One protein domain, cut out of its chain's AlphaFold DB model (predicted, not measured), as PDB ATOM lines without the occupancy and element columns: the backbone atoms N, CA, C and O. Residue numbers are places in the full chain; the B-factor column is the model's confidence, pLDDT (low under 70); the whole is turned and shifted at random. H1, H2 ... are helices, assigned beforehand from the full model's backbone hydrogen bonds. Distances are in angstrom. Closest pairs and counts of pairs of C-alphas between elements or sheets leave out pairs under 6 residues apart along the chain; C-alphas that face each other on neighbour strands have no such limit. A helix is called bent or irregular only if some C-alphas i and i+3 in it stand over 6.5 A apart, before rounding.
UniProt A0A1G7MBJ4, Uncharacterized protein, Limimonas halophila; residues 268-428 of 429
ATOM      1  N   ALA A 268     230.744 181.691 220.938       58.00
ATOM      2  CA  ALA A 268     230.707 180.701 219.860       58.00
ATOM      3  C   ALA A 268     229.331 180.585 219.168       58.00
ATOM      4  O   ALA A 268     229.260 180.294 217.977       58.00
ATOM      5  N   GLY A 269     228.226 180.783 219.896       60.22
ATOM      6  CA  GLY A 269     226.872 180.758 219.333       60.22
ATOM      7  C   GLY A 269     226.569 182.021 218.531       60.22
ATOM      8  O   GLY A 269     226.058 181.930 217.418       60.22
ATOM      9  N   ILE A 270     226.944 183.177 219.076       57.47
ATOM     10  CA  ILE A 270     226.841 184.492 218.444       57.47
ATOM     11  C   ILE A 270     227.733 184.538 217.200       57.47
ATOM     12  O   ILE A 270     227.220 184.804 216.121       57.47
ATOM     13  N   GLN A 271     229.004 184.134 217.292       63.19
ATOM     14  CA  GLN A 271     229.924 184.043 216.152       63.19
ATOM     15  C   GLN A 271     229.382 183.130 215.055       63.19
ATOM     16  O   GLN A 271     229.322 183.551 213.911       63.19
ATOM     17  N   ARG A 272     228.884 181.924 215.373       65.81
ATOM     18  CA  ARG A 272     228.260 181.045 214.360       65.81
ATOM     19  C   ARG A 272     227.072 181.702 213.661       65.81
ATOM     20  O   ARG A 272     226.852 181.455 212.476       65.81
ATOM     21  N   ARG A 273     226.286 182.505 214.379       65.00
ATOM     22  CA  ARG A 273     225.128 183.217 213.822       65.00
ATOM     23  C   ARG A 273     225.566 184.400 212.961       65.00
ATOM     24  O   ARG A 273     225.068 184.499 211.846       65.00
ATOM     25  N   ILE A 274     226.560 185.174 213.401       64.06
ATOM     26  CA  ILE A 274     227.224 186.215 212.600       64.06
ATOM     27  C   ILE A 274     227.814 185.595 211.325       64.06
ATOM     28  O   ILE A 274     227.558 186.092 210.237       64.06
ATOM     29  N   THR A 275     228.501 184.451 211.406       65.69
ATOM     30  CA  THR A 275     229.022 183.727 210.231       65.69
ATOM     31  C   THR A 275     227.904 183.234 209.306       65.69
ATOM     32  O   THR A 275     228.018 183.322 208.089       65.69
ATOM     33  N   THR A 276     226.800 182.719 209.859       65.06
ATOM     34  CA  THR A 276     225.637 182.283 209.061       65.06
ATOM     35  C   THR A 276     225.003 183.463 208.325       65.06
ATOM     36  O   THR A 276     224.585 183.326 207.178       65.06
ATOM     37  N   TRP A 277     224.961 184.626 208.971       61.84
ATOM     38  CA  TRP A 277     224.489 185.866 208.375       61.84
ATOM     39  C   TRP A 277     225.442 186.396 207.293       61.84
ATOM     40  O   TRP A 277     224.976 186.660 206.187       61.84
ATOM     41  N   LYS A 278     226.764 186.410 207.539       61.50
ATOM     42  CA  LYS A 278     227.804 186.720 206.531       61.50
ATOM     43  C   LYS A 278     227.652 185.870 205.252       61.50
ATOM     44  O   LYS A 278     228.003 186.315 204.166       61.50
ATOM     45  N   ASN A 279     227.050 184.681 205.354       62.25
ATOM     46  CA  ASN A 279     226.774 183.781 204.229       62.25
ATOM     47  C   ASN A 279     225.414 184.006 203.519       62.25
ATOM     48  O   ASN A 279     225.033 183.187 202.680       62.25
ATOM     49  N   GLY A 280     224.686 185.092 203.812       55.19
ATOM     50  CA  GLY A 280     223.477 185.504 203.077       55.19
ATOM     51  C   GLY A 280     222.153 184.925 203.595       55.19
ATOM     52  O   GLY A 280     221.188 184.814 202.841       55.19
ATOM     53  N   ALA A 281     222.079 184.519 204.867       58.25
ATOM     54  CA  ALA A 281     220.825 184.040 205.450       58.25
ATOM     55  C   ALA A 281     219.836 185.210 205.709       58.25
ATOM     56  O   ALA A 281     220.168 186.116 206.474       58.25
ATOM     57  N   PRO A 282     218.596 185.174 205.175       50.59
ATOM     58  CA  PRO A 282     217.681 186.329 205.096       50.59
ATOM     59  C   PRO A 282     216.924 186.657 206.400       50.59
ATOM     60  O   PRO A 282     215.816 187.189 206.375       50.59
ATOM     61  N   LEU A 283     217.440 186.269 207.567       53.88
ATOM     62  CA  LEU A 283     216.732 186.433 208.841       53.88
ATOM     63  C   LEU A 283     217.689 186.869 209.950       53.88
ATOM     64  O   LEU A 283     217.993 186.074 210.844       53.88
ATOM     65  N   PHE A 284     218.095 188.140 209.903       56.97
ATOM     66  CA  PHE A 284     218.970 188.783 210.890       56.97
ATOM     67  C   PHE A 284     218.540 188.475 212.334       56.97
ATOM     68  O   PHE A 284     219.334 187.997 213.138       56.97
ATOM     69  N   TYR A 285     217.243 188.599 212.638       56.59
ATOM     70  CA  TYR A 285     216.727 188.399 213.994       56.59
ATOM     71  C   TYR A 285     216.050 187.043 214.262       56.59
ATOM     72  O   TYR A 285     216.108 186.520 215.377       56.59
ATOM     73  N   ALA A 286     215.401 186.420 213.268       52.62
ATOM     74  CA  ALA A 286     214.592 185.218 213.524       52.62
ATOM     75  C   ALA A 286     215.434 183.945 213.762       52.62
ATOM     76  O   ALA A 286     214.925 182.956 214.296       52.62
ATOM     77  N   GLY A 287     216.720 183.956 213.392       60.03
ATOM     78  CA  GLY A 287     217.686 182.937 213.812       60.03
ATOM     79  C   GLY A 287     218.129 183.086 215.275       60.03
ATOM     80  O   GLY A 287     218.449 182.085 215.915       60.03
ATOM     81  N   LEU A 288     218.098 184.306 215.827       65.00
ATOM     82  CA  LEU A 288     218.638 184.615 217.158       65.00
ATOM     83  C   LEU A 288     217.761 184.108 218.289       65.00
ATOM     84  O   LEU A 288     218.236 183.548 219.277       65.00
ATOM     85  N   LEU A 289     216.460 184.298 218.126       69.88
ATOM     86  CA  LEU A 289     215.470 183.899 219.114       69.88
ATOM     87  C   LEU A 289     215.078 182.422 218.965       69.88
ATOM     88  O   LEU A 289     214.344 181.879 219.793       69.88
ATOM     89  N   ARG A 290     215.588 181.733 217.934       65.94
ATOM     90  CA  ARG A 290     215.301 180.318 217.693       65.94
ATOM     91  C   ARG A 290     215.830 179.464 218.845       65.94
ATOM     92  O   ARG A 290     217.025 179.446 219.124       65.94
ATOM     93  N   GLY A 291     214.922 178.732 219.489       63.84
ATOM     94  CA  GLY A 291     215.248 177.888 220.642       63.84
ATOM     95  C   GLY A 291     215.550 178.668 221.925       63.84
ATOM     96  O   GLY A 291     215.990 178.063 222.898       63.84
ATOM     97  N   SER A 292     215.315 179.987 221.947       72.19
ATOM     98  CA  SER A 292     215.467 180.788 223.160       72.19
ATOM     99  C   SER A 292     214.468 180.338 224.225       72.19
ATOM    100  O   SER A 292     213.266 180.213 223.971       72.19
ATOM    101  N   HIS A 293     214.969 180.144 225.446       75.44
ATOM    102  CA  HIS A 293     214.138 179.840 226.607       75.44
ATOM    103  C   HIS A 293     213.092 180.939 226.856       75.44
ATOM    104  O   HIS A 293     211.967 180.624 227.234       75.44
ATOM    105  N   ALA A 294     213.426 182.208 226.594       77.38
ATOM    106  CA  ALA A 294     212.496 183.323 226.761       77.38
ATOM    107  C   ALA A 294     211.290 183.204 225.813       77.38
ATOM    108  O   ALA A 294     210.157 183.312 226.269       77.38
ATOM    109  N   VAL A 295     211.512 182.865 224.535       80.38
ATOM    110  CA  VAL A 295     210.433 182.642 223.549       80.38
ATOM    111  C   VAL A 295     209.538 181.481 223.978       80.38
ATOM    112  O   VAL A 295     208.318 181.602 223.976       80.38
ATOM    113  N   GLN A 296     210.137 180.358 224.390       78.38
ATOM    114  CA  GLN A 296     209.387 179.172 224.816       78.38
ATOM    115  C   GLN A 296     208.552 179.423 226.074       78.38
ATOM    116  O   GLN A 296     207.406 178.981 226.159       78.38
ATOM    117  N   ARG A 297     209.111 180.133 227.061       79.31
ATOM    118  CA  ARG A 297     208.397 180.470 228.297       79.31
ATOM    119  C   ARG A 297     207.316 181.513 228.070       79.31
ATOM    120  O   ARG A 297     206.234 181.350 228.622       79.31
ATOM    121  N   PHE A 298     207.581 182.521 227.242       85.00
ATOM    122  CA  PHE A 298     206.588 183.520 226.860       85.00
ATOM    123  C   PHE A 298     205.395 182.859 226.158       85.00
ATOM    124  O   PHE A 298     204.264 183.018 226.604       85.00
ATOM    125  N   ALA A 299     205.656 182.038 225.133       81.25
ATOM    126  CA  ALA A 299     204.632 181.284 224.410       81.25
ATOM    127  C   ALA A 299     203.781 180.408 225.343       81.25
ATOM    128  O   ALA A 299     202.557 180.394 225.262       81.25
ATOM    129  N   ARG A 300     204.429 179.705 226.279       79.12
ATOM    130  CA  ARG A 300     203.731 178.858 227.248       79.12
ATOM    131  C   ARG A 300     202.827 179.657 228.189       79.12
ATOM    132  O   ARG A 300     201.730 179.200 228.474       79.12
ATOM    133  N   LEU A 301     203.283 180.812 228.669       77.31
ATOM    134  CA  LEU A 301     202.518 181.645 229.601       77.31
ATOM    135  C   LEU A 301     201.349 182.380 228.934       77.31
ATOM    136  O   LEU A 301     200.348 182.615 229.598       77.31
ATOM    137  N   GLU A 302     201.448 182.725 227.647       78.56
ATOM    138  CA  GLU A 302     200.303 183.269 226.894       78.56
ATOM    139  C   GLU A 302     199.247 182.199 226.570       78.56
ATOM    140  O   GLU A 302     198.083 182.535 226.360       78.56
ATOM    141  N   ARG A 303     199.629 180.914 226.543       71.94
ATOM    142  CA  ARG A 303     198.711 179.794 226.283       71.94
ATOM    143  C   ARG A 303     197.831 179.433 227.480       71.94
ATOM    144  O   ARG A 303     196.754 178.875 227.268       71.94
ATOM    145  N   ASP A 304     198.287 179.686 228.707       63.88
ATOM    146  CA  ASP A 304     197.513 179.325 229.897       63.88
ATOM    147  C   ASP A 304     196.200 180.134 229.944       63.88
ATOM    148  O   ASP A 304     196.218 181.362 229.797       63.88
ATOM    149  N   PRO A 305     195.046 179.456 230.081       51.78
ATOM    150  CA  PRO A 305     193.756 180.057 229.810       51.78
ATOM    151  C   PRO A 305     193.353 181.024 230.925       51.78
ATOM    152  O   PRO A 305     193.294 180.680 232.099       51.78
ATOM    153  N   ASP A 306     193.026 182.231 230.484       50.75
ATOM    154  CA  ASP A 306     192.161 183.215 231.125       50.75
ATOM    155  C   ASP A 306     192.515 183.688 232.561       50.75
ATOM    156  O   ASP A 306     192.019 183.154 233.556       50.75
ATOM    157  N   PRO A 307     193.270 184.799 232.700       49.19
ATOM    158  CA  PRO A 307     193.454 185.488 233.979       49.19
ATOM    159  C   PRO A 307     192.156 186.089 234.569       49.19
ATOM    160  O   PRO A 307     192.199 186.676 235.650       49.19
ATOM    161  N   SER A 308     191.012 185.964 233.881       43.75
ATOM    162  CA  SER A 308     189.687 186.416 234.341       43.75
ATOM    163  C   SER A 308     188.865 185.334 235.050       43.75
ATOM    164  O   SER A 308     187.770 185.641 235.523       43.75
ATOM    165  N   ALA A 309     189.339 184.085 235.139       45.50
ATOM    166  CA  ALA A 309     188.606 183.029 235.837       45.50
ATOM    167  C   ALA A 309     188.432 183.390 237.335       45.50
ATOM    168  O   ALA A 309     189.425 183.659 238.027       45.50
ATOM    169  N   PRO A 310     187.192 183.431 237.865       38.44
ATOM    170  CA  PRO A 310     186.930 183.886 239.225       38.44
ATOM    171  C   PRO A 310     187.514 182.882 240.228       38.44
ATOM    172  O   PRO A 310     187.015 181.771 240.373       38.44
ATOM    173  N   GLY A 311     188.601 183.271 240.903       44.41
ATOM    174  CA  GLY A 311     189.272 182.446 241.918       44.41
ATOM    175  C   GLY A 311     190.792 182.624 242.021       44.41
ATOM    176  O   GLY A 311     191.388 182.195 243.008       44.41
ATOM    177  N   HIS A 312     191.438 183.290 241.055       41.69
ATOM    178  CA  HIS A 312     192.905 183.385 240.997       41.69
ATOM    179  C   HIS A 312     193.420 184.832 240.861       41.69
ATOM    180  O   HIS A 312     194.158 185.174 239.943       41.69
ATOM    181  N   GLY A 313     193.071 185.708 241.808       41.47
ATOM    182  CA  GLY A 313     193.563 187.097 241.826       41.47
ATOM    183  C   GLY A 313     195.092 187.234 241.945       41.47
ATOM    184  O   GLY A 313     195.659 188.223 241.486       41.47
ATOM    185  N   TYR A 314     195.775 186.221 242.492       42.12
ATOM    186  CA  TYR A 314     197.227 186.225 242.712       42.12
ATOM    187  C   TYR A 314     198.053 185.732 241.503       42.12
ATOM    188  O   TYR A 314     199.221 186.097 241.389       42.12
ATOM    189  N   SER A 315     197.472 184.982 240.554       56.97
ATOM    190  CA  SER A 315     198.210 184.448 239.390       56.97
ATOM    191  C   SER A 315     198.406 185.484 238.277       56.97
ATOM    192  O   SER A 315     199.405 185.465 237.560       56.97
ATOM    193  N   THR A 316     197.494 186.449 238.152       63.09
ATOM    194  CA  THR A 316     197.477 187.383 237.018       63.09
ATOM    195  C   THR A 316     198.639 188.379 237.037       63.09
ATOM    196  O   THR A 316     199.210 188.674 235.986       63.09
ATOM    197  N   HIS A 317     199.026 188.893 238.209       66.56
ATOM    198  CA  HIS A 317     200.156 189.823 238.319       66.56
ATOM    199  C   HIS A 317     201.498 189.121 238.066       66.56
ATOM    200  O   HIS A 317     202.335 189.640 237.329       66.56
ATOM    201  N   GLU A 318     201.693 187.922 238.616       68.25
ATOM    202  CA  GLU A 318     202.919 187.140 238.423       68.25
ATOM    203  C   GLU A 318     203.090 186.690 236.971       68.25
ATOM    204  O   GLU A 318     204.189 186.803 236.425       68.25
ATOM    205  N   ILE A 319     202.003 186.262 236.319       71.88
ATOM    206  CA  ILE A 319     202.001 185.907 234.895       71.88
ATOM    207  C   ILE A 319     202.316 187.142 234.046       71.88
ATOM    208  O   ILE A 319     203.202 187.081 233.197       71.88
ATOM    209  N   ARG A 320     201.673 188.290 234.302       73.81
ATOM    210  CA  ARG A 320     201.972 189.546 233.586       73.81
ATOM    211  C   ARG A 320     203.421 189.984 233.784       73.81
ATOM    212  O   ARG A 320     204.083 190.315 232.808       73.81
ATOM    213  N   SER A 321     203.927 189.932 235.014       77.06
ATOM    214  CA  SER A 321     205.320 190.252 235.335       77.06
ATOM    215  C   SER A 321     206.296 189.289 234.652       77.06
ATOM    216  O   SER A 321     207.315 189.709 234.113       77.06
ATOM    217  N   ALA A 322     205.987 187.992 234.611       76.12
ATOM    218  CA  ALA A 322     206.794 187.002 233.906       76.12
ATOM    219  C   ALA A 322     206.795 187.227 232.387       76.12
ATOM    220  O   ALA A 322     207.859 187.200 231.778       76.12
ATOM    221  N   LEU A 323     205.637 187.509 231.790       81.44
ATOM    222  CA  LEU A 323     205.516 187.846 230.371       81.44
ATOM    223  C   LEU A 323     206.299 189.115 230.024       81.44
ATOM    224  O   LEU A 323     207.020 189.138 229.030       81.44
ATOM    225  N   ASP A 324     206.216 190.141 230.867       82.19
ATOM    226  CA  ASP A 324     206.982 191.376 230.722       82.19
ATOM    227  C   ASP A 324     208.493 191.141 230.838       82.19
ATOM    228  O   ASP A 324     209.256 191.698 230.048       82.19
ATOM    229  N   ARG A 325     208.929 190.289 231.776       82.25
ATOM    230  CA  ARG A 325     210.336 189.883 231.906       82.25
ATOM    231  C   ARG A 325     210.824 189.149 230.665       82.25
ATOM    232  O   ARG A 325     211.840 189.540 230.114       82.25
ATOM    233  N   TYR A 326     210.090 188.149 230.176       83.56
ATOM    234  CA  TYR A 326     210.512 187.405 228.986       83.56
ATOM    235  C   TYR A 326     210.469 188.254 227.710       83.56
ATOM    236  O   TYR A 326     211.330 188.093 226.848       83.56
ATOM    237  N   ALA A 327     209.517 189.185 227.594       84.12
ATOM    238  CA  ALA A 327     209.523 190.192 226.536       84.12
ATOM    239  C   ALA A 327     210.766 191.093 226.622       84.12
ATOM    240  O   ALA A 327     211.413 191.333 225.604       84.12
ATOM    241  N   GLY A 328     211.134 191.529 227.831       81.88
ATOM    242  CA  GLY A 328     212.378 192.254 228.094       81.88
ATOM    243  C   GLY A 328     213.627 191.445 227.735       81.88
ATOM    244  O   GLY A 328     214.486 191.954 227.027       81.88
ATOM    245  N   ASP A 329     213.704 190.174 228.130       82.44
ATOM    246  CA  ASP A 329     214.831 189.285 227.817       82.44
ATOM    247  C   ASP A 329     215.005 189.100 226.301       82.44
ATOM    248  O   ASP A 329     216.128 189.119 225.791       82.44
ATOM    249  N   MET A 330     213.898 188.935 225.563       85.19
ATOM    250  CA  MET A 330     213.923 188.873 224.098       85.19
ATOM    251  C   MET A 330     214.430 190.190 223.506       85.19
ATOM    252  O   MET A 330     215.327 190.157 222.668       85.19
ATOM    253  N   ALA A 331     213.920 191.332 223.972       84.19
ATOM    254  CA  ALA A 331     214.328 192.650 223.493       84.19
ATOM    255  C   ALA A 331     215.815 192.939 223.764       84.19
ATOM    256  O   ALA A 331     216.542 193.316 222.849       84.19
ATOM    257  N   LEU A 332     216.300 192.657 224.975       83.12
ATOM    258  CA  LEU A 332     217.713 192.791 225.345       83.12
ATOM    259  C   LEU A 332     218.620 191.853 224.541       83.12
ATOM    260  O   LEU A 332     219.739 192.224 224.198       83.12
ATOM    261  N   THR A 333     218.151 190.644 224.216       80.19
ATOM    262  CA  THR A 333     218.901 189.712 223.356       80.19
ATOM    263  C   THR A 333     219.082 190.282 221.950       80.19
ATOM    264  O   THR A 333     220.167 190.168 221.381       80.19
ATOM    265  N   LEU A 334     218.037 190.901 221.391       78.69
ATOM    266  CA  LEU A 334     218.111 191.553 220.082       78.69
ATOM    267  C   LEU A 334     219.002 192.802 220.123       78.69
ATOM    268  O   LEU A 334     219.866 192.937 219.263       78.69
ATOM    269  N   ALA A 335     218.854 193.650 221.147       79.44
ATOM    270  CA  ALA A 335     219.685 194.839 221.363       79.44
ATOM    271  C   ALA A 335     221.174 194.483 221.480       79.44
ATOM    272  O   ALA A 335     222.022 195.063 220.808       79.44
ATOM    273  N   LYS A 336     221.495 193.454 222.272       78.00
ATOM    274  CA  LYS A 336     222.865 192.951 222.392       78.00
ATOM    275  C   LYS A 336     223.409 192.470 221.048       78.00
ATOM    276  O   LYS A 336     224.539 192.788 220.713       78.00
ATOM    277  N   TYR A 337     222.627 191.704 220.288       75.19
ATOM    278  CA  TYR A 337     223.087 191.217 218.990       75.19
ATOM    279  C   TYR A 337     223.345 192.355 218.002       75.19
ATOM    280  O   TYR A 337     224.327 192.308 217.271       75.19
ATOM    281  N   LEU A 338     222.492 193.381 217.999       74.31
ATOM    282  CA  LEU A 338     222.710 194.582 217.196       74.31
ATOM    283  C   LEU A 338     224.031 195.259 217.538       74.31
ATOM    284  O   LEU A 338     224.799 195.583 216.636       74.31
ATOM    285  N   ARG A 339     224.314 195.410 218.834       75.56
ATOM    286  CA  ARG A 339     225.580 195.953 219.321       75.56
ATOM    287  C   ARG A 339     226.769 195.093 218.892       75.56
ATOM    288  O   ARG A 339     227.710 195.621 218.321       75.56
ATOM    289  N   ASP A 340     226.694 193.779 219.094       73.88
ATOM    290  CA  ASP A 340     227.764 192.845 218.724       73.88
ATOM    291  C   ASP A 340     228.042 192.878 217.204       73.88
ATOM    292  O   ASP A 340     229.192 192.822 216.779       73.88
ATOM    293  N   VAL A 341     226.998 192.996 216.370       71.12
ATOM    294  CA  VAL A 341     227.140 193.153 214.912       71.12
ATOM    295  C   VAL A 341     227.776 194.494 214.560       71.12
ATOM    296  O   VAL A 341     228.683 194.528 213.734       71.12
ATOM    297  N   ARG A 342     227.331 195.586 215.185       72.38
ATOM    298  CA  ARG A 342     227.895 196.925 214.982       72.38
ATOM    299  C   ARG A 342     229.386 196.959 215.315       72.38
ATOM    300  O   ARG A 342     230.173 197.460 214.520       72.38
ATOM    301  N   ASP A 343     229.763 196.392 216.458       73.75
ATOM    302  CA  ASP A 343     231.149 196.352 216.929       73.75
ATOM    303  C   ASP A 343     232.034 195.512 215.985       73.75
ATOM    304  O   ASP A 343     233.155 195.909 215.670       73.75
ATOM    305  N   GLU A 344     231.520 194.392 215.464       70.12
ATOM    306  CA  GLU A 344     232.207 193.569 214.456       70.12
ATOM    307  C   GLU A 344     232.398 194.323 213.126       70.12
ATOM    308  O   GLU A 344     233.474 194.264 212.533       70.12
ATOM    309  N   CYS A 345     231.380 195.050 212.655       67.75
ATOM    310  CA  CYS A 345     231.460 195.803 211.398       67.75
ATOM    311  C   CYS A 345     232.399 197.008 211.512       67.75
ATOM    312  O   CYS A 345     233.122 197.313 210.568       67.75
ATOM    313  N   ALA A 346     232.439 197.658 212.679       69.19
ATOM    314  CA  ALA A 346     233.408 198.711 212.965       69.19
ATOM    315  C   ALA A 346     234.849 198.170 213.020       69.19
ATOM    316  O   ALA A 346     235.778 198.859 212.600       69.19
ATOM    317  N   ALA A 347     235.040 196.947 213.526       71.44
ATOM    318  CA  ALA A 347     236.351 196.306 213.602       71.44
ATOM    319  C   ALA A 347     236.869 195.813 212.239       71.44
ATOM    320  O   ALA A 347     238.077 195.858 212.004       71.44
ATOM    321  N   ASP A 348     235.984 195.356 211.347       69.69
ATOM    322  CA  ASP A 348     236.334 194.912 209.992       69.69
ATOM    323  C   ASP A 348     235.244 195.300 208.966       69.69
ATOM    324  O   ASP A 348     234.353 194.491 208.658       69.69
ATOM    325  N   PRO A 349     235.323 196.527 208.406       64.06
ATOM    326  CA  PRO A 349     234.346 197.060 207.451       64.06
ATOM    327  C   PRO A 349     234.215 196.242 206.158       64.06
ATOM    328  O   PRO A 349     233.180 196.292 205.501       64.06
ATOM    329  N   GLY A 350     235.245 195.465 205.796       60.66
ATOM    330  CA  GLY A 350     235.241 194.590 204.618       60.66
ATOM    331  C   GLY A 350     234.674 193.191 204.883       60.66
ATOM    332  O   GLY A 350     234.547 192.391 203.957       60.66
ATOM    333  N   SER A 351     234.336 192.865 206.136       59.59
ATOM    334  CA  SER A 351     233.873 191.523 206.521       59.59
ATOM    335  C   SER A 351     232.411 191.229 206.180       59.59
ATOM    336  O   SER A 351     231.967 190.076 206.269       59.59
ATOM    337  N   LEU A 352     231.658 192.257 205.793       58.38
ATOM    338  CA  LEU A 352     230.326 192.128 205.226       58.38
ATOM    339  C   LEU A 352     230.484 191.837 203.735       58.38
ATOM    340  O   LEU A 352     230.629 192.747 202.931       58.38
ATOM    341  N   GLY A 353     230.491 190.560 203.352       56.91
ATOM    342  CA  GLY A 353     230.458 190.221 201.928       56.91
ATOM    343  C   GLY A 353     229.195 190.783 201.264       56.91
ATOM    344  O   GLY A 353     228.163 190.881 201.925       56.91
ATOM    345  N   ASP A 354     229.242 191.059 199.956       58.78
ATOM    346  CA  ASP A 354     228.143 191.654 199.165       58.78
ATOM    347  C   ASP A 354     226.766 191.022 199.448       58.78
ATOM    348  O   ASP A 354     225.732 191.678 199.448       58.78
ATOM    349  N   LYS A 355     226.729 189.718 199.757       55.47
ATOM    350  CA  LYS A 355     225.501 188.971 200.079       55.47
ATOM    351  C   LYS A 355     224.834 189.381 201.400       55.47
ATOM    352  O   LYS A 355     223.629 189.181 201.535       55.47
ATOM    353  N   ALA A 356     225.583 189.894 202.374       55.31
ATOM    354  CA  ALA A 356     225.054 190.354 203.658       55.31
ATOM    355  C   ALA A 356     224.343 191.710 203.524       55.31
ATOM    356  O   ALA A 356     223.318 191.927 204.169       55.31
ATOM    357  N   GLU A 357     224.829 192.570 202.624       56.19
ATOM    358  CA  GLU A 357     224.261 193.891 202.330       56.19
ATOM    359  C   GLU A 357     222.833 193.802 201.760       56.19
ATOM    360  O   GLU A 357     221.964 194.593 202.127       56.19
ATOM    361  N   TYR A 358     222.552 192.778 200.944       55.88
ATOM    362  CA  TYR A 358     221.216 192.507 200.387       55.88
ATOM    363  C   TYR A 358     220.301 191.676 201.301       55.88
ATOM    364  O   TYR A 358     219.114 191.521 201.006       55.88
ATOM    365  N   ALA A 359     220.830 191.099 202.384       55.50
ATOM    366  CA  ALA A 359     220.080 190.204 203.272       55.50
ATOM    367  C   ALA A 359     219.473 190.912 204.498       55.50
ATOM    368  O   ALA A 359     218.642 190.313 205.189       55.50
ATOM    369  N   CYS A 360     219.879 192.154 204.778       57.91
ATOM    370  CA  CYS A 360     219.340 192.977 205.861       57.91
ATOM    371  C   CYS A 360     218.276 193.958 205.368       57.91
ATOM    372  O   CYS A 360     218.265 194.355 204.203       57.91
ATOM    373  N   SER A 361     217.383 194.377 206.268       61.91
ATOM    374  CA  SER A 361     216.511 195.510 205.972       61.91
ATOM    375  C   SER A 361     217.336 196.792 205.794       61.91
ATOM    376  O   SER A 361     218.412 196.920 206.393       61.91
ATOM    377  N   PRO A 362     216.814 197.777 205.041       63.97
ATOM    378  CA  PRO A 362     217.417 199.103 204.960       63.97
ATOM    379  C   PRO A 362     217.638 199.743 206.337       63.97
ATOM    380  O   PRO A 362     218.677 200.342 206.554       63.97
ATOM    381  N   ALA A 363     216.734 199.537 207.303       60.69
ATOM    382  CA  ALA A 363     216.866 200.103 208.647       60.69
ATOM    383  C   ALA A 363     218.047 199.503 209.432       60.69
ATOM    384  O   ALA A 363     218.796 200.233 210.069       60.69
ATOM    385  N   VAL A 364     218.269 198.183 209.369       64.00
ATOM    386  CA  VAL A 364     219.446 197.551 209.997       64.00
ATOM    387  C   VAL A 364     220.723 197.970 209.274       64.00
ATOM    388  O   VAL A 364     221.730 198.260 209.913       64.00
ATOM    389  N   ARG A 365     220.687 198.030 207.943       64.38
ATOM    390  CA  ARG A 365     221.831 198.443 207.134       64.38
ATOM    391  C   ARG A 365     222.248 199.882 207.460       64.38
ATOM    392  O   ARG A 365     223.388 200.113 207.846       64.38
ATOM    393  N   ASP A 366     221.308 200.814 207.397       60.97
ATOM    394  CA  ASP A 366     221.578 202.249 207.466       60.97
ATOM    395  C   ASP A 366     221.742 202.762 208.916       60.97
ATOM    396  O   ASP A 366     222.315 203.826 209.113       60.97
ATOM    397  N   LEU A 367     221.274 202.032 209.943       59.16
ATOM    398  CA  LEU A 367     221.418 202.433 211.358       59.16
ATOM    399  C   LEU A 367     222.495 201.670 212.136       59.16
ATOM    400  O   LEU A 367     222.979 202.155 213.158       59.16
ATOM    401  N   VAL A 368     222.829 200.450 211.708       59.53
ATOM    402  CA  VAL A 368     223.706 199.540 212.465       59.53
ATOM    403  C   VAL A 368     225.018 199.307 211.728       59.53
ATOM    404  O   VAL A 368     226.058 199.208 212.377       59.53
ATOM    405  N   LEU A 369     224.977 199.221 210.393       57.41
ATOM    406  CA  LEU A 369     226.147 198.891 209.572       57.41
ATOM    407  C   LEU A 369     226.847 200.141 209.026       57.41
ATOM    408  O   LEU A 369     228.072 200.157 208.972       57.41
ATOM    409  N   PHE A 370     226.096 201.194 208.692       58.19
ATOM    410  CA  PHE A 370     226.633 202.439 208.140       58.19
ATOM    411  C   PHE A 370     226.222 203.621 209.023       58.19
ATOM    412  O   PHE A 370     225.185 204.235 208.811       58.19
ATOM    413  N   GLN A 371     227.026 203.928 210.046       61.62
ATOM    414  CA  GLN A 371     226.803 205.024 211.010       61.62
ATOM    415  C   GLN A 371     226.968 206.430 210.394       61.62
ATOM    416  O   GLN A 371     227.424 207.364 211.050       61.62
ATOM    417  N   ASP A 372     226.621 206.599 209.122       56.69
ATOM    418  CA  ASP A 372     226.946 207.794 208.347       56.69
ATOM    419  C   ASP A 372     225.954 208.947 208.592       56.69
ATOM    420  O   ASP A 372     226.164 210.062 208.111       56.69
ATOM    421  N   ARG A 373     224.869 208.712 209.350       65.75
ATOM    422  CA  ARG A 373     223.869 209.735 209.696       65.75
ATOM    423  C   ARG A 373     223.130 209.441 211.006       65.75
ATOM    424  O   ARG A 373     223.026 208.294 211.428       65.75
ATOM    425  N   ALA A 374     222.565 210.489 211.609       68.44
ATOM    426  CA  ALA A 374     221.652 210.363 212.747       68.44
ATOM    427  C   ALA A 374     220.380 209.594 212.350       68.44
ATOM    428  O   ALA A 374     219.843 209.800 211.257       68.44
ATOM    429  N   ALA A 375     219.894 208.730 213.243       70.06
ATOM    430  CA  ALA A 375     218.692 207.940 213.012       70.06
ATOM    431  C   ALA A 375     217.447 208.839 212.938       70.06
ATOM    432  O   ALA A 375     217.169 209.582 213.883       70.06
ATOM    433  N   THR A 376     216.673 208.756 211.854       79.12
ATOM    434  CA  THR A 376     215.360 209.420 211.799       79.12
ATOM    435  C   THR A 376     214.328 208.647 212.624       79.12
ATOM    436  O   THR A 376     214.496 207.453 212.881       79.12
ATOM    437  N   ASP A 377     213.238 209.299 213.031       80.25
ATOM    438  CA  ASP A 377     212.149 208.618 213.750       80.25
ATOM    439  C   ASP A 377     211.523 207.486 212.913       80.25
ATOM    440  O   ASP A 377     211.173 206.437 213.458       80.25
ATOM    441  N   ASP A 378     211.476 207.650 211.587       80.25
ATOM    442  CA  ASP A 378     211.017 206.618 210.654       80.25
ATOM    443  C   ASP A 378     211.974 205.416 210.613       80.25
ATOM    444  O   ASP A 378     211.526 204.268 210.627       80.25
ATOM    445  N   ASP A 379     213.292 205.657 210.633       73.62
ATOM    446  CA  ASP A 379     214.295 204.586 210.676       73.62
ATOM    447  C   ASP A 379     214.211 203.808 212.006       73.62
ATOM    448  O   ASP A 379     214.283 202.572 212.027       73.62
ATOM    449  N   ARG A 380     214.005 204.521 213.124       78.50
ATOM    450  CA  ARG A 380     213.822 203.929 214.461       78.50
ATOM    451  C   ARG A 380     212.584 203.039 214.496       78.50
ATOM    452  O   ARG A 380     212.666 201.880 214.908       78.50
ATOM    453  N   GLU A 381     211.446 203.551 214.033       83.62
ATOM    454  CA  GLU A 381     210.198 202.789 213.989       83.62
ATOM    455  C   GLU A 381     210.322 201.580 213.048       83.62
ATOM    456  O   GLU A 381     209.916 200.479 213.423       83.62
ATOM    457  N   ALA A 382     210.965 201.722 211.884       80.62
ATOM    458  CA  ALA A 382     211.210 200.610 210.964       80.62
ATOM    459  C   ALA A 382     212.033 199.481 211.612       80.62
ATOM    460  O   ALA A 382     211.681 198.304 211.481       80.62
ATOM    461  N   LEU A 383     213.080 199.823 212.370       77.75
ATOM    462  CA  LEU A 383     213.891 198.846 213.097       77.75
ATOM    463  C   LEU A 383     213.090 198.131 214.194       77.75
ATOM    464  O   LEU A 383     213.168 196.907 214.336       77.75
ATOM    465  N   ILE A 384     212.298 198.884 214.962       84.31
ATOM    466  CA  ILE A 384     211.426 198.336 216.008       84.31
ATOM    467  C   ILE A 384     210.398 197.378 215.398       84.31
ATOM    468  O   ILE A 384     210.182 196.287 215.935       84.31
ATOM    469  N   GLN A 385     209.800 197.740 214.263       84.38
ATOM    470  CA  GLN A 385     208.850 196.888 213.549       84.38
ATOM    471  C   GLN A 385     209.509 195.610 213.030       84.38
ATOM    472  O   GLN A 385     208.931 194.527 213.145       84.38
ATOM    473  N   GLU A 386     210.733 195.681 212.516       79.19
ATOM    474  CA  GLU A 386     211.455 194.490 212.075       79.19
ATOM    475  C   GLU A 386     211.806 193.557 213.244       79.19
ATOM    476  O   GLU A 386     211.590 192.340 213.166       79.19
ATOM    477  N   ALA A 387     212.285 194.116 214.358       80.81
ATOM    478  CA  ALA A 387     212.555 193.362 215.576       80.81
ATOM    479  C   ALA A 387     211.272 192.708 216.119       80.81
ATOM    480  O   ALA A 387     211.276 191.529 216.490       80.81
ATOM    481  N   LEU A 388     210.144 193.426 216.083       86.88
ATOM    482  CA  LEU A 388     208.830 192.905 216.451       86.88
ATOM    483  C   LEU A 388     208.430 191.732 215.553       86.88
ATOM    484  O   LEU A 388     208.078 190.667 216.061       86.88
ATOM    485  N   GLN A 389     208.541 191.877 214.231       82.75
ATOM    486  CA  GLN A 389     208.248 190.798 213.283       82.75
ATOM    487  C   GLN A 389     209.111 189.562 213.535       82.75
ATOM    488  O   GLN A 389     208.637 188.430 213.415       82.75
ATOM    489  N   ALA A 390     210.367 189.743 213.932       78.75
ATOM    490  CA  ALA A 390     211.241 188.632 214.259       78.75
ATOM    491  C   ALA A 390     210.833 187.890 215.535       78.75
ATOM    492  O   ALA A 390     210.823 186.654 215.538       78.75
ATOM    493  N   VAL A 391     210.459 188.618 216.593       83.38
ATOM    494  CA  VAL A 391     209.925 188.023 217.828       83.38
ATOM    495  C   VAL A 391     208.626 187.279 217.534       83.38
ATOM    496  O   VAL A 391     208.481 186.122 217.930       83.38
ATOM    497  N   LEU A 392     207.707 187.891 216.782       85.31
ATOM    498  CA  LEU A 392     206.439 187.269 216.401       85.31
ATOM    499  C   LEU A 392     206.661 185.995 215.579       85.31
ATOM    500  O   LEU A 392     206.094 184.956 215.905       85.31
ATOM    501  N   ARG A 393     207.553 186.013 214.580       80.75
ATOM    502  CA  ARG A 393     207.926 184.809 213.811       80.75
ATOM    503  C   ARG A 393     208.539 183.723 214.696       80.75
ATOM    504  O   ARG A 393     208.286 182.540 214.469       80.75
ATOM    505  N   ALA A 394     209.349 184.093 215.689       79.88
ATOM    506  CA  ALA A 394     209.916 183.138 216.639       79.88
ATOM    507  C   ALA A 394     208.827 182.506 217.521       79.88
ATOM    508  O   ALA A 394     208.825 181.286 217.692       79.88
ATOM    509  N   LEU A 395     207.875 183.306 218.011       81.88
ATOM    510  CA  LEU A 395     206.722 182.839 218.784       81.88
ATOM    511  C   LEU A 395     205.809 181.931 217.953       81.88
ATOM    512  O   LEU A 395     205.516 180.822 218.390       81.88
ATOM    513  N   MET A 396     205.453 182.334 216.729       82.19
ATOM    514  CA  MET A 396     204.626 181.542 215.804       82.19
ATOM    515  C   MET A 396     205.224 180.166 215.507       82.19
ATOM    516  O   MET A 396     204.494 179.197 215.336       82.19
ATOM    517  N   ARG A 397     206.555 180.061 215.426       78.94
ATOM    518  CA  ARG A 397     207.236 178.777 215.207       78.94
ATOM    519  C   ARG A 397     207.181 177.858 216.423       78.94
ATOM    520  O   ARG A 397     207.219 176.645 216.248       78.94
ATOM    521  N   VAL A 398     207.177 178.422 217.630       79.56
ATOM    522  CA  VAL A 398     207.108 177.649 218.876       79.56
ATOM    523  C   VAL A 398     205.677 177.216 219.157       79.56
ATOM    524  O   VAL A 398     205.455 176.059 219.504       79.56
ATOM    525  N   ASP A 399     204.720 178.124 218.988       77.50
ATOM    526  CA  ASP A 399     203.306 177.822 219.138       77.50
ATOM    527  C   ASP A 399     202.457 178.629 218.132       77.50
ATOM    528  O   ASP A 399     202.119 179.790 218.380       77.50
ATOM    529  N   PRO A 400     202.078 178.028 216.988       78.44
ATOM    530  CA  PRO A 400     201.223 178.675 215.993       78.44
ATOM    531  C   PRO A 400     199.842 179.060 216.539       78.44
ATOM    532  O   PRO A 400     199.168 179.916 215.972       78.44
ATOM    533  N   ALA A 401     199.405 178.431 217.636       73.31
ATOM    534  CA  ALA A 401     198.108 178.673 218.248       73.31
ATOM    535  C   ALA A 401     198.029 179.987 219.038       73.31
ATOM    536  O   ALA A 401     196.934 180.340 219.472       73.31
ATOM    537  N   LEU A 402     199.147 180.693 219.228       70.88
ATOM    538  CA  LEU A 402     199.172 181.969 219.943       70.88
ATOM    539  C   LEU A 402     198.345 183.051 219.242       70.88
ATOM    540  O   LEU A 402     197.724 183.856 219.917       70.88
ATOM    541  N   PHE A 403     198.275 183.047 217.908       72.31
ATOM    542  CA  PHE A 403     197.695 184.157 217.141       72.31
ATOM    543  C   PHE A 403     196.298 183.849 216.586       72.31
ATOM    544  O   PHE A 403     196.057 183.881 215.380       72.31
ATOM    545  N   ARG A 404     195.383 183.419 217.465       65.81
ATOM    546  CA  ARG A 404     194.037 182.941 217.079       65.81
ATOM    547  C   ARG A 404     192.980 184.040 217.003       65.81
ATOM    548  O   ARG A 404     191.970 183.843 216.332       65.81
ATOM    549  N   THR A 405     193.162 185.155 217.711       67.62
ATOM    550  CA  THR A 405     192.179 186.246 217.758       67.62
ATOM    551  C   THR A 405     192.864 187.603 217.653       67.62
ATOM    552  O   THR A 405     193.850 187.875 218.332       67.62
ATOM    553  N   ARG A 406     192.281 188.502 216.851       63.16
ATOM    554  CA  ARG A 406     192.835 189.838 216.579       63.16
ATOM    555  C   ARG A 406     193.125 190.653 217.851       63.16
ATOM    556  O   ARG A 406     194.156 191.307 217.937       63.16
ATOM    557  N   ALA A 407     192.257 190.562 218.860       59.16
ATOM    558  CA  ALA A 407     192.430 191.265 220.133       59.16
ATOM    559  C   ALA A 407     193.569 190.691 221.005       59.16
ATOM    560  O   ALA A 407     194.234 191.431 221.729       59.16
ATOM    561  N   HIS A 408     193.815 189.376 220.951       65.31
ATOM    562  CA  HIS A 408     194.954 188.760 221.639       65.31
ATOM    563  C   HIS A 408     196.272 189.126 220.939       65.31
ATOM    564  O   HIS A 408     197.259 189.445 221.605       65.31
ATOM    565  N   ASP A 409     196.250 189.177 219.606       72.94
ATOM    566  CA  ASP A 409     197.389 189.566 218.775       72.94
ATOM    567  C   ASP A 409     197.838 191.004 219.057       72.94
ATOM    568  O   ASP A 409     199.033 191.252 219.213       72.94
ATOM    569  N   GLU A 410     196.895 191.944 219.167       79.12
ATOM    570  CA  GLU A 410     197.169 193.353 219.492       79.12
ATOM    571  C   GLU A 410     197.806 193.492 220.883       79.12
ATOM    572  O   GLU A 410     198.856 194.115 221.022       79.12
ATOM    573  N   ARG A 411     197.282 192.798 221.902       79.69
ATOM    574  CA  ARG A 411     197.850 192.822 223.263       79.69
ATOM    575  C   ARG A 411     199.289 192.301 223.321       79.69
ATOM    576  O   ARG A 411     200.134 192.874 224.018       79.69
ATOM    577  N   VAL A 412     199.566 191.186 222.642       81.19
ATOM    578  CA  VAL A 412     200.916 190.603 222.577       81.19
ATOM    579  C   VAL A 412     201.855 191.553 221.837       81.19
ATOM    580  O   VAL A 412     202.957 191.816 222.326       81.19
ATOM    581  N   ARG A 413     201.409 192.117 220.709       86.31
ATOM    582  CA  ARG A 413     202.165 193.112 219.939       86.31
ATOM    583  C   ARG A 413     202.502 194.336 220.779       86.31
ATOM    584  O   ARG A 413     203.679 194.639 220.906       86.31
ATOM    585  N   ASP A 414     201.536 194.961 221.443       86.31
ATOM    586  CA  ASP A 414     201.760 196.174 222.240       86.31
ATOM    587  C   ASP A 414     202.758 195.961 223.382       86.31
ATOM    588  O   ASP A 414     203.593 196.824 223.679       86.31
ATOM    589  N   ARG A 415     202.706 194.799 224.048       87.69
ATOM    590  CA  ARG A 415     203.696 194.452 225.079       87.69
ATOM    591  C   ARG A 415     205.094 194.342 224.479       87.69
ATOM    592  O   ARG A 415     206.033 194.907 225.038       87.69
ATOM    593  N   LEU A 416     205.232 193.601 223.383       87.75
ATOM    594  CA  LEU A 416     206.519 193.391 222.729       87.75
ATOM    595  C   LEU A 416     207.078 194.706 222.183       87.75
ATOM    596  O   LEU A 416     208.223 195.027 222.478       87.75
ATOM    597  N   THR A 417     206.262 195.507 221.497       91.12
ATOM    598  CA  THR A 417     206.640 196.822 220.966       91.12
ATOM    599  C   THR A 417     207.179 197.726 222.065       91.12
ATOM    600  O   THR A 417     208.275 198.254 221.923       91.12
ATOM    601  N   ARG A 418     206.481 197.855 223.205       90.50
ATOM    602  CA  ARG A 418     206.962 198.687 224.325       90.50
ATOM    603  C   ARG A 418     208.328 198.242 224.851       90.50
ATOM    604  O   ARG A 418     209.163 199.085 225.166       90.50
ATOM    605  N   ARG A 419     208.565 196.930 224.961       90.19
ATOM    606  CA  ARG A 419     209.850 196.393 225.443       90.19
ATOM    607  C   ARG A 419     210.960 196.530 224.405       90.19
ATOM    608  O   ARG A 419     212.091 196.800 224.788       90.19
ATOM    609  N   LEU A 420     210.635 196.383 223.124       86.50
ATOM    610  CA  LEU A 420     211.567 196.594 222.021       86.50
ATOM    611  C   LEU A 420     211.983 198.060 221.918       86.50
ATOM    612  O   LEU A 420     213.178 198.313 221.875       86.50
ATOM    613  N   LYS A 421     211.038 199.005 221.990       88.50
ATOM    614  CA  LYS A 421     211.327 200.448 222.052       88.50
ATOM    615  C   LYS A 421     212.316 200.767 223.169       88.50
ATOM    616  O   LYS A 421     213.428 201.205 222.903       88.50
ATOM    617  N   ALA A 422     211.975 200.382 224.399       87.94
ATOM    618  CA  ALA A 422     212.810 200.644 225.569       87.94
ATOM    619  C   ALA A 422     214.223 200.026 225.504       87.94
ATOM    620  O   ALA A 422     215.134 200.533 226.151       87.94
ATOM    621  N   ALA A 423     214.407 198.915 224.781       84.19
ATOM    622  CA  ALA A 423     215.698 198.231 224.683       84.19
ATOM    623  C   ALA A 423     216.533 198.660 223.469       84.19
ATOM    624  O   ALA A 423     217.754 198.565 223.531       84.19
ATOM    625  N   LEU A 424     215.892 199.068 222.369       79.25
ATOM    626  CA  LEU A 424     216.556 199.383 221.103       79.25
ATOM    627  C   LEU A 424     216.840 200.874 220.939       79.25
ATOM    628  O   LEU A 424     217.875 201.210 220.381       79.25
ATOM    629  N   GLU A 425     215.978 201.758 221.452       81.75
ATOM    630  CA  GLU A 425     216.186 203.212 221.378       81.75
ATOM    631  C   GLU A 425     217.552 203.664 221.935       81.75
ATOM    632  O   GLU A 425     218.188 204.487 221.281       81.75
ATOM    633  N   PRO A 426     218.076 203.115 223.055       80.69
ATOM    634  CA  PRO A 426     219.401 203.491 223.559       80.69
ATOM    635  C   PRO A 426     220.579 203.020 222.693       80.69
ATOM    636  O   PRO A 426     221.695 203.496 222.878       80.69
ATOM    637  N   GLU A 427     220.367 202.050 221.799       71.19
ATOM    638  CA  GLU A 427     221.426 201.505 220.939       71.19
ATOM    639  C   GLU A 427     221.572 202.274 219.620       71.19
ATOM    640  O   GLU A 427     222.506 201.999 218.860       71.19
ATOM    641  N   LEU A 428     220.661 203.212 219.348       70.12
ATOM    642  CA  LEU A 428     220.605 203.981 218.112       70.12
ATOM    643  C   LEU A 428     221.301 205.340 218.273       70.12
ATOM    644  O   LEU A 428     221.118 205.981 219.310       70.12
TER     645      LEU A 428
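AT A GLANCE: This is residues 268 to 428 of the 429 residues of an uncharacterized protein of Limimonas halophila (UniProt A0A1G7MBJ4). Three long helices, H3, H6 and H7, cross one another to make the core: H3 runs along the longest axis, H7 packs on it aslant, and H6 crosses H7. H2 folds against the first half of H3 and the last part of H6, H5 fits against the last part of H3 and the first part of H6, and H1 and H4 sit out towards the end of H3, while residues 309 to 314 stick out at the other end. The printed part has 161 residues with seven named helices, H1 to H7 in order, and no named strand: all helix. It is compact, with a radius of gyration of the C-alphas of 17.1 A, and only just elongated, spanning 60 by 30 by 25 A.

HOW THE PARTS SIT: Begin at H1, residues 268 to 278, which only just touches H4, residues 354 to 357, with 3 pairs of C-alphas within 8 A; the closest are those of Lys 278 and Ala 356, 5.4 A apart. Next, H2, residues 293 to 303, forms a helical hairpin with H3, residues 315 to 347: a shallow tilt of 33 degrees, only just short of steep, opposite ways, closest C-alphas Ala 294 and Tyr 326, 5.1 A. H1 is close to H3 but not clearly touching, Ile 274 to Val 341 being 7.3 A between C-alphas. H5, residues 362 to 369, touches H3 at residues 338 to 345 alone, closest C-alphas Arg 342 and Val 368, 5.5 A. H6, residues 377 to 398, touches H5 about perpendicular, at 82 degrees, and H2 at 76 degrees; the closest C-alphas are Ala 363 and Leu 383, 5.5 A, and Val 295 and Leu 395, 6.0 A. H7, residues 406 to 427, touches H3 at a steep tilt of 43 degrees, with C-alphas 331 and 420 5.0 A apart, and H6 at 54 degrees, with C-alphas 384 and 420 6.3 A apart. Every O i to N i+4 pair is within hydrogen-bond range in H1, H2, H3, H5 and H6; in H7 16 of 18 are, and H4 is too short for such a pair.

IN THESE COORDINATES: Find C-alpha 268 at (230.707, 180.701, 219.860), where H1 begins. H3 runs 47.5 A from C-alpha 315 at (198.210, 184.448, 239.390). H6 spans 31.8 A; H7 spans 31.2 A to C-alpha 427 at (221.426, 201.505, 220.939), with a kink of 29 degrees near residue 420, and is only just irregular, C-alphas 423 and 426 being 6.53 A apart.

THE WHOLE: The two C-alphas farthest apart, those of Gly 311 and Gly 350, are 60.4 A apart. The printed part has no cut; the links H1 to H2 and H2 to H3 are long. The mean pLDDT of the printed part is 70.3; look for values under 70 at residues 268 to 291, 304 to 318, 345 to 346, 348 to 374 and 404 to 408.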